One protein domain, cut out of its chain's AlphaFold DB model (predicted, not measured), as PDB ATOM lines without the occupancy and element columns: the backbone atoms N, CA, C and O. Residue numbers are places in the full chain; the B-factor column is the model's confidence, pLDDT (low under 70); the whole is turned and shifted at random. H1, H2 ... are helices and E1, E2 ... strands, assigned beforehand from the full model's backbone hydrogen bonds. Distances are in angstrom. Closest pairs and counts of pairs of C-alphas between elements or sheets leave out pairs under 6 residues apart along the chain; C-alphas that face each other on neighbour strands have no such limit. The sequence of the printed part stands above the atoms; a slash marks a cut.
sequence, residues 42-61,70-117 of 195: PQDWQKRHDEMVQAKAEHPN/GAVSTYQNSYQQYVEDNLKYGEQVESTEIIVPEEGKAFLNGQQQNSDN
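This is residues 42 to 61 and 70 to 117 of the 195 residues of the protein "Cell surface protein" of Cuspidothrix issatschenkoi CHARLIE-1 (UniProt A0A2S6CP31). Three helices spread like spokes from one corner near Pro 42: H1 and H2 make an open L, and H3 runs off from the same corner, away from the far end of H2. The short strand E1 folds back beside H2 and leads to H3, while unnamed residues 70 to 78 loop through the angle between H1 and H2. The printed part has 68 residues, with three named helices and one named strand in the order H1, H2, E1, H3, and its class is mostly helix. It is loose, with a radius of gyration of the C-alphas of 13.8 A, and flat, spanning 38 by 37 by 17 A.

H1, residues 42 to 58, is the longest helix. With residues 42 to 46 alone it only just touches Tyr 79 of H2, residues 79 to 92, with 3 pairs of C-alphas within 8 A. The closest C-alphas, of Pro 42 and Tyr 79, are 6.1 A apart, and the lines are about perpendicular at 84 degrees. With Pro 42 alone, H1 only just touches residues 103 to 107 of H3, residues 102 to 117, also with 3 pairs; the closest C-alphas, of Pro 42 and Gly 104, are 5.8 A apart, and the lines are about perpendicular at 88 degrees. H2 and H3 are close but not clearly touching, the closest C-alphas, of Gln 80 and Leu 108, being 6.7 A apart; they run opposite ways at a steep tilt of 63 degrees. E1, residues 96 to 99, pairs with no named strand and is apart from H1. The closest C-alphas of H2 and E1, of Gly 90 and Thr 96, are 5.2 A apart. In H1, H2 and H3 every O i to N i+4 pair is within hydrogen-bond range.

H1 is 24.3 A long from C-alpha 42 at (40.094, -15.833, 18.043) to C-alpha 58. H2 is 20.1 A long, E1 9.7 A, and H3 22.9 A, ending at C-alpha 117 at (47.184, -1.372, 32.962).

The two farthest C-alphas, of Asn 61 and Asn 117, are 43.5 A apart. Residues 62 to 69 are not printed, and C-alphas 61 and 70 are 23.9 A apart across this cut in the link from H1 to H2. The links H2 to E1 and E1 to H3 are tight. Residues 112 to 117 of H3 stand free, and their pLDDT is under 70.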
ATOM      1  N   PRO A  42      38.737 -15.645  17.530       96.38
ATOM      2  CA  PRO A  42      40.094 -15.833  18.043       96.38
ATOM      3  C   PRO A  42      40.487 -17.304  18.240       96.38
ATOM      4  O   PRO A  42      41.633 -17.673  17.996       96.38
ATOM      5  N   GLN A  43      39.541 -18.147  18.669       95.25
ATOM      6  CA  GLN A  43      39.795 -19.572  18.901       95.25
ATOM      7  C   GLN A  43      39.976 -20.341  17.591       95.25
ATOM      8  O   GLN A  43      40.916 -21.128  17.471       95.25
ATOM      9  N   ASP A  44      39.110 -20.093  16.608       96.44
ATOM     10  CA  ASP A  44      39.186 -20.761  15.306       96.44
ATOM     11  C   ASP A  44      40.425 -20.317  14.524       96.44
ATOM     12  O   ASP A  44      41.139 -21.158  13.966       96.44
ATOM     13  N   TRP A  45      40.741 -19.019  14.577       96.56
ATOM     14  CA  TRP A  45      41.967 -18.475  14.004       96.56
ATOM     15  C   TRP A  45      43.204 -19.152  14.598       96.56
ATOM     16  O   TRP A  45      44.039 -19.647  13.842       96.56
ATOM     17  N   GLN A  46      43.302 -19.230  15.933       96.00
ATOM     18  CA  GLN A  46      44.446 -19.848  16.613       96.00
ATOM     19  C   GLN A  46      44.600 -21.310  16.196       96.00
ATOM     20  O   GLN A  46      45.693 -21.748  15.843       96.00
ATOM     21  N   LYS A  47      43.490 -22.055  16.182       96.44
ATOM     22  CA  LYS A  47      43.488 -23.460  15.786       96.44
ATOM     23  C   LYS A  47      44.013 -23.641  14.361       96.44
ATOM     24  O   LYS A  47      44.915 -24.449  14.156       96.44
ATOM     25  N   ARG A  48      43.492 -22.894  13.379       94.19
ATOM     26  CA  ARG A  48      43.958 -23.040  11.990       94.19
ATOM     27  C   ARG A  48      45.385 -22.549  11.811       94.19
ATOM     28  O   ARG A  48      46.140 -23.163  11.064       94.19
ATOM     29  N   HIS A  49      45.755 -21.458  12.473       94.56
ATOM     30  CA  HIS A  49      47.121 -20.958  12.448       94.56
ATOM     31  C   HIS A  49      48.101 -22.049  12.903       94.56
ATOM     32  O   HIS A  49      49.063 -22.351  12.196       94.56
ATOM     33  N   ASP A  50      47.814 -22.707  14.026       95.06
ATOM     34  CA  ASP A  50      48.666 -23.762  14.575       95.06
ATOM     35  C   ASP A  50      48.705 -25.003  13.673       95.06
ATOM     36  O   ASP A  50      49.780 -25.554  13.427       95.06
ATOM     37  N   GLU A  51      47.562 -25.400  13.100       92.94
ATOM     38  CA  GLU A  51      47.490 -26.469  12.095       92.94
ATOM     39  C   GLU A  51      48.355 -26.148  10.863       92.94
ATOM     40  O   GLU A  51      49.083 -27.011  10.368       92.94
ATOM     41  N   MET A  52      48.335 -24.901  10.381       91.50
ATOM     42  CA  MET A  52      49.155 -24.467   9.246       91.50
ATOM     43  C   MET A  52      50.647 -24.435   9.587       91.50
ATOM     44  O   MET A  52      51.470 -24.869   8.777       91.50
ATOM     45  N   VAL A  53      51.012 -23.965  10.782       92.88
ATOM     46  CA  VAL A  53      52.402 -23.980  11.262       92.88
ATOM     47  C   VAL A  53      52.916 -25.415  11.351       92.88
ATOM     48  O   VAL A  53      54.022 -25.702  10.881       92.88
ATOM     49  N   GLN A  54      52.111 -26.330  11.894       92.38
ATOM     50  CA  GLN A  54      52.452 -27.747  11.972       92.38
ATOM     51  C   GLN A  54      52.610 -28.360  10.577       92.38
ATOM     52  O   GLN A  54      53.636 -28.977  10.292       92.38
ATOM     53  N   ALA A  55      51.650 -28.137   9.677       89.88
ATOM     54  CA  ALA A  55      51.709 -28.649   8.311       89.88
ATOM     55  C   ALA A  55      52.959 -28.149   7.566       89.88
ATOM     56  O   ALA A  55      53.634 -28.921   6.884       89.88
ATOM     57  N   LYS A  56      53.330 -26.877   7.749       89.94
ATOM     58  CA  LYS A  56      54.548 -26.291   7.175       89.94
ATOM     59  C   LYS A  56      55.826 -26.895   7.762       89.94
ATOM     60  O   LYS A  56      56.824 -27.012   7.052       89.94
ATOM     61  N   ALA A  57      55.815 -27.285   9.036       89.81
ATOM     62  CA  ALA A  57      56.937 -27.978   9.666       89.81
ATOM     63  C   ALA A  57      57.077 -29.429   9.167       89.81
ATOM     64  O   ALA A  57      58.193 -29.887   8.919       89.81
ATOM     65  N   GLU A  58      55.962 -30.139   8.979       91.06
ATOM     66  CA  GLU A  58      55.933 -31.523   8.488       91.06
ATOM     67  C   GLU A  58      56.227 -31.618   6.982       91.06
ATOM     68  O   GLU A  58      56.849 -32.577   6.507       91.06
ATOM     69  N   HIS A  59      55.813 -30.610   6.215       87.81
ATOM     70  CA  HIS A  59      55.915 -30.576   4.759       87.81
ATOM     71  C   HIS A  59      56.483 -29.238   4.243       87.81
ATOM     72  O   HIS A  59      55.814 -28.522   3.500       87.81
ATOM     73  N   PRO A  60      57.760 -28.914   4.529       82.19
ATOM     74  CA  PRO A  60      58.337 -27.586   4.271       82.19
ATOM     75  C   PRO A  60      58.412 -27.178   2.793       82.19
ATOM     76  O   PRO A  60      58.607 -26.004   2.494       82.19
ATOM     77  N   ASN A  61      58.272 -28.135   1.870       83.25
ATOM     78  CA  ASN A  61      58.350 -27.916   0.423       83.25
ATOM     79  C   ASN A  61      57.025 -28.212  -0.302       83.25
ATOM     80  O   ASN A  61      57.029 -28.339  -1.527       83.25
ATOM     81  N   GLY A  70      39.997 -12.791   4.570       90.75
ATOM     82  CA  GLY A  70      39.763 -13.826   5.573       90.75
ATOM     83  C   GLY A  70      40.889 -14.852   5.723       90.75
ATOM     84  O   GLY A  70      40.819 -15.672   6.638       90.75
ATOM     85  N   ALA A  71      41.931 -14.823   4.884       92.25
ATOM     86  CA  ALA A  71      42.955 -15.867   4.872       92.25
ATOM     87  C   ALA A  71      43.813 -15.873   6.150       92.25
ATOM     88  O   ALA A  71      44.387 -14.856   6.556       92.25
ATOM     89  N   VAL A  72      43.930 -17.054   6.759       93.62
ATOM     90  CA  VAL A  72      44.879 -17.324   7.846       93.62
ATOM     91  C   VAL A  72      46.222 -17.724   7.250       93.62
ATOM     92  O   VAL A  72      46.275 -18.434   6.248       93.62
ATOM     93  N   SER A  73      47.305 -17.249   7.858       92.25
ATOM     94  CA  SER A  73      48.671 -17.436   7.374       92.25
ATOM     95  C   SER A  73      49.630 -17.690   8.531       92.25
ATOM     96  O   SER A  73      49.476 -17.093   9.591       92.25
ATOM     97  N   THR A  74      50.672 -18.500   8.314       93.00
ATOM     98  CA  THR A  74      51.723 -18.747   9.322       93.00
ATOM     99  C   THR A  74      52.616 -17.532   9.579       93.00
ATOM    100  O   THR A  74      53.434 -17.545  10.497       93.00
ATOM    101  N   TYR A  75      52.486 -16.476   8.770       91.94
ATOM    102  CA  TYR A  75      53.194 -15.212   8.969       91.94
ATOM    103  C   TYR A  75      52.495 -14.287   9.979       91.94
ATOM    104  O   TYR A  75      53.084 -13.289  10.402       91.94
ATOM    105  N   GLN A  76      51.252 -14.590  10.365       93.62
ATOM    106  CA  GLN A  76      50.473 -13.782  11.301       93.62
ATOM    107  C   GLN A  76      50.864 -14.124  12.739       93.62
ATOM    108  O   GLN A  76      50.566 -15.197  13.243       93.62
ATOM    109  N   ASN A  77      51.507 -13.186  13.432       93.44
ATOM    110  CA  ASN A  77      52.014 -13.436  14.789       93.44
ATOM    111  C   ASN A  77      50.934 -13.366  15.883       93.44
ATOM    112  O   ASN A  77      51.196 -13.718  17.032       93.44
ATOM    113  N   SER A  78      49.747 -12.848  15.565       95.94
ATOM    114  CA  SER A  78      48.648 -12.690  16.515       95.94
ATOM    115  C   SER A  78      47.309 -12.532  15.796       95.94
ATOM    116  O   SER A  78      47.253 -12.121  14.634       95.94
ATOM    117  N   TYR A  79      46.220 -12.774  16.530       96.31
ATOM    118  CA  TYR A  79      44.865 -12.504  16.052       96.31
ATOM    119  C   TYR A  79      44.669 -11.024  15.678       96.31
ATOM    120  O   TYR A  79      43.979 -10.712  14.712       96.31
ATOM    121  N   GLN A  80      45.324 -10.105  16.397       96.19
ATOM    122  CA  GLN A  80      45.315  -8.683  16.055       96.19
ATOM    123  C   GLN A  80      45.937  -8.431  14.677       96.19
ATOM    124  O   GLN A  80      45.309  -7.772  13.854       96.19
ATOM    125  N   GLN A  81      47.113  -9.008  14.396       95.44
ATOM    126  CA  GLN A  81      47.754  -8.876  13.084       95.44
ATOM    127  C   GLN A  81      46.853  -9.425  11.971       95.44
ATOM    128  O   GLN A  81      46.699  -8.789  10.934       95.44
ATOM    129  N   TYR A  82      46.209 -10.572  12.204       95.94
ATOM    130  CA  TYR A  82      45.241 -11.146  11.268       95.94
ATOM    131  C   TYR A  82      44.077 -10.195  10.966       95.94
ATOM    132  O   TYR A  82      43.727 -10.007   9.801       95.94
ATOM    133  N   VAL A  83      43.486  -9.570  11.986       96.44
ATOM    134  CA  VAL A  83      42.386  -8.615  11.792       96.44
ATOM    135  C   VAL A  83      42.862  -7.367  11.047       96.44
ATOM    136  O   VAL A  83      42.205  -6.948  10.097       96.44
ATOM    137  N   GLU A  84      44.006  -6.800  11.425       95.44
ATOM    138  CA  GLU A  84      44.577  -5.608  10.785       95.44
ATOM    139  C   GLU A  84      44.911  -5.841   9.308       95.44
ATOM    140  O   GLU A  84      44.544  -5.030   8.454       95.44
ATOM    141  N   ASP A  85      45.552  -6.969   8.987       94.31
ATOM    142  CA  ASP A  85      45.897  -7.336   7.611       94.31
ATOM    143  C   ASP A  85      44.641  -7.448   6.736       94.31
ATOM    144  O   ASP A  85      44.624  -6.987   5.591       94.31
ATOM    145  N   ASN A  86      43.566  -8.016   7.289       94.31
ATOM    146  CA  ASN A  86      42.301  -8.159   6.584       94.31
ATOM    147  C   ASN A  86      41.560  -6.834   6.427       94.31
ATOM    148  O   ASN A  86      41.098  -6.542   5.328       94.31
ATOM    149  N   LEU A  87      41.482  -6.001   7.467       93.94
ATOM    150  CA  LEU A  87      40.873  -4.671   7.364       93.94
ATOM    151  C   LEU A  87      41.577  -3.823   6.304       93.94
ATOM    152  O   LEU A  87      40.919  -3.247   5.439       93.94
ATOM    153  N   LYS A  88      42.913  -3.841   6.295       93.56
ATOM    154  CA  LYS A  88      43.718  -3.179   5.267       93.56
ATOM    155  C   LYS A  88      43.420  -3.714   3.865       93.56
ATOM    156  O   LYS A  88      43.389  -2.940   2.913       93.56
ATOM    157  N   TYR A  89      43.199  -5.019   3.720       90.31
ATOM    158  CA  TYR A  89      42.778  -5.600   2.447       90.31
ATOM    159  C   TYR A  89      41.408  -5.059   2.003       90.31
ATOM    160  O   TYR A  89      41.263  -4.660   0.850       90.31
ATOM    161  N   GLY A  90      40.428  -4.995   2.910       89.25
ATOM    162  CA  GLY A  90      39.101  -4.428   2.632       89.25
ATOM    163  C   GLY A  90      39.144  -2.949   2.240       89.25
ATOM    164  O   GLY A  90      38.449  -2.533   1.321       89.25
ATOM    165  N   GLU A  91      40.025  -2.158   2.857       89.12
ATOM    166  CA  GLU A  91      40.252  -0.759   2.464       89.12
ATOM    167  C   GLU A  91      40.854  -0.624   1.057       89.12
ATOM    168  O   GLU A  91      40.575   0.338   0.345       89.12
ATOM    169  N   GLN A  92      41.700  -1.574   0.648       89.00
ATOM    170  CA  GLN A  92      42.332  -1.576  -0.675       89.00
ATOM    171  C   GLN A  92      41.411  -2.095  -1.780       89.00
ATOM    172  O   GLN A  92      41.624  -1.784  -2.954       89.00
ATOM    173  N   VAL A  93      40.418  -2.906  -1.420       87.50
ATOM    174  CA  VAL A  93      39.513  -3.574  -2.350       87.50
ATOM    175  C   VAL A  93      38.084  -3.170  -2.003       87.50
ATOM    176  O   VAL A  93      37.405  -3.871  -1.263       87.50
ATOM    177  N   GLU A  94      37.607  -2.070  -2.595       80.25
ATOM    178  CA  GLU A  94      36.270  -1.493  -2.340       80.25
ATOM    179  C   GLU A  94      35.106  -2.486  -2.542       80.25
ATOM    180  O   GLU A  94      34.023  -2.315  -1.988       80.25
ATOM    181  N   SER A  95      35.325  -3.560  -3.305       86.44
ATOM    182  CA  SER A  95      34.359  -4.645  -3.486       86.44
ATOM    183  C   SER A  95      34.357  -5.675  -2.347       86.44
ATOM    184  O   SER A  95      33.702  -6.704  -2.494       86.44
ATOM    185  N   THR A  96      35.091  -5.455  -1.251       89.38
ATOM    186  CA  THR A  96      35.207  -6.385  -0.117       89.38
ATOM    187  C   THR A  96      34.913  -5.682   1.206       89.38
ATOM    188  O   THR A  96      35.636  -4.788   1.628       89.38
ATOM    189  N   GLU A  97      33.882  -6.138   1.909       92.12
ATOM    190  CA  GLU A  97      33.556  -5.697   3.263       92.12
ATOM    191  C   GLU A  97      34.059  -6.732   4.270       92.12
ATOM    192  O   GLU A  97      33.652  -7.895   4.242       92.12
ATOM    193  N   ILE A  98      34.936  -6.307   5.177       94.88
ATOM    194  CA  ILE A  98      35.506  -7.165   6.218       94.88
ATOM    195  C   ILE A  98      34.705  -6.998   7.504       94.88
ATOM    196  O   ILE A  98      34.588  -5.897   8.041       94.88
ATOM    197  N   ILE A  99      34.178  -8.105   8.021       95.81
ATOM    198  CA  ILE A  99      33.354  -8.128   9.229       95.81
ATOM    199  C   ILE A  99      34.135  -8.834  10.332       95.81
ATOM    200  O   ILE A  99      34.384 -10.034  10.265       95.81
ATOM    201  N   VAL A 100      34.501  -8.096  11.379       96.25
ATOM    202  CA  VAL A 100      35.092  -8.685  12.588       96.25
ATOM    203  C   VAL A 100      33.961  -9.230  13.474       96.25
ATOM    204  O   VAL A 100      33.049  -8.459  13.793       96.25
ATOM    205  N   PRO A 101      33.987 -10.511  13.888       95.69
ATOM    206  CA  PRO A 101      32.973 -11.073  14.781       95.69
ATOM    207  C   PRO A 101      33.031 -10.422  16.172       95.69
ATOM    208  O   PRO A 101      34.065  -9.882  16.575       95.69
ATOM    209  N   GLU A 102      31.928 -10.469  16.925       94.12
ATOM    210  CA  GLU A 102      31.833  -9.822  18.245       94.12
ATOM    211  C   GLU A 102      32.844 -10.392  19.249       94.12
ATOM    212  O   GLU A 102      33.474  -9.635  19.990       94.12
ATOM    213  N   GLU A 103      33.091 -11.704  19.220       93.50
ATOM    214  CA  GLU A 103      34.127 -12.352  20.030       93.50
ATOM    215  C   GLU A 103      35.518 -11.803  19.695       93.50
ATOM    216  O   GLU A 103      36.345 -11.585  20.581       93.50
ATOM    217  N   GLY A 104      35.758 -11.530  18.410       94.81
ATOM    218  CA  GLY A 104      36.978 -10.900  17.927       94.81
ATOM    219  C   GLY A 104      37.151  -9.488  18.474       94.81
ATOM    220  O   GLY A 104      38.212  -9.156  19.000       94.81
ATOM    221  N   LYS A 105      36.097  -8.668  18.414       94.75
ATOM    222  CA  LYS A 105      36.109  -7.304  18.967       94.75
ATOM    223  C   LYS A 105      36.360  -7.312  20.476       94.75
ATOM    224  O   LYS A 105      37.181  -6.537  20.966       94.75
ATOM    225  N   ALA A 106      35.692  -8.204  21.209       94.38
ATOM    226  CA  ALA A 106      35.855  -8.343  22.654       94.38
ATOM    227  C   ALA A 106      37.283  -8.766  23.036       94.38
ATOM    228  O   ALA A 106      37.869  -8.197  23.958       94.38
ATOM    229  N   PHE A 107      37.862  -9.720  22.300       93.44
ATOM    230  CA  PHE A 107      39.236 -10.175  22.504       93.44
ATOM    231  C   PHE A 107      40.259  -9.049  22.306       93.44
ATOM    232  O   PHE A 107      41.130  -8.852  23.156       93.44
ATOM    233  N   LEU A 108      40.126  -8.275  21.223       93.81
ATOM    234  CA  LEU A 108      41.023  -7.151  20.929       93.81
ATOM    235  C   LEU A 108      40.925  -6.054  21.997       93.81
ATOM    236  O   LEU A 108      41.944  -5.567  22.488       93.81
ATOM    237  N   ASN A 109      39.708  -5.720  22.431       92.69
ATOM    238  CA  ASN A 109      39.497  -4.736  23.490       92.69
ATOM    239  C   ASN A 109      40.099  -5.193  24.837       92.69
ATOM    240  O   ASN A 109      40.701  -4.397  25.558       92.69
ATOM    241  N   GLY A 110      39.997  -6.487  25.163       86.56
ATOM    242  CA  GLY A 110      40.607  -7.065  26.363       86.56
ATOM    243  C   GLY A 110      42.142  -7.044  26.348       86.56
ATOM    244  O   GLY A 110      42.760  -6.801  27.388       86.56
ATOM    245  N   GLN A 111      42.778  -7.238  25.185       76.75
ATOM    246  CA  GLN A 111      44.233  -7.072  25.049       76.75
ATOM    247  C   GLN A 111      44.677  -5.625  25.284       76.75
ATOM    248  O   GLN A 111      45.687  -5.392  25.954       76.75
ATOM    249  N   GLN A 112      43.918  -4.652  24.780       68.00
ATOM    250  CA  GLN A 112      44.257  -3.238  24.919       68.00
ATOM    251  C   GLN A 112      44.226  -2.781  26.386       68.00
ATOM    252  O   GLN A 112      45.183  -2.176  26.866       68.00
ATOM    253  N   GLN A 113      43.212  -3.198  27.151       63.22
ATOM    254  CA  GLN A 113      43.112  -2.883  28.582       63.22
ATOM    255  C   GLN A 113      44.242  -3.488  29.429       63.22
ATOM    256  O   GLN A 113      44.635  -2.915  30.447       63.22
ATOM    257  N   ASN A 114      44.783  -4.640  29.027       59.69
ATOM    258  CA  ASN A 114      45.902  -5.267  29.731       59.69
ATOM    259  C   ASN A 114      47.233  -4.540  29.438       59.69
ATOM    260  O   ASN A 114      48.074  -4.397  30.327       59.69
ATOM    261  N   SER A 115      47.394  -4.004  28.224       58.94
ATOM    262  CA  SER A 115      48.543  -3.165  27.847       58.94
ATOM    263  C   SER A 115      48.526  -1.795  28.541       58.94
ATOM    264  O   SER A 115      49.570  -1.315  28.995       58.94
ATOM    265  N   ASP A 116      47.342  -1.196  28.702       57.12
ATOM    266  CA  ASP A 116      47.178   0.093  29.387       57.12
ATOM    267  C   ASP A 116      47.396  -0.027  30.908       57.12
ATOM    268  O   ASP A 116      48.050   0.824  31.515       57.12
ATOM    269  N   ASN A 117      46.951  -1.125  31.533       51.56
ATOM    270  CA  ASN A 117      47.184  -1.372  32.962       51.56
ATOM    271  C   ASN A 117      48.644  -1.725  33.296       51.56
ATOM    272  O   ASN A 117      49.100  -1.437  34.404       51.56
TER     273      ASN A 117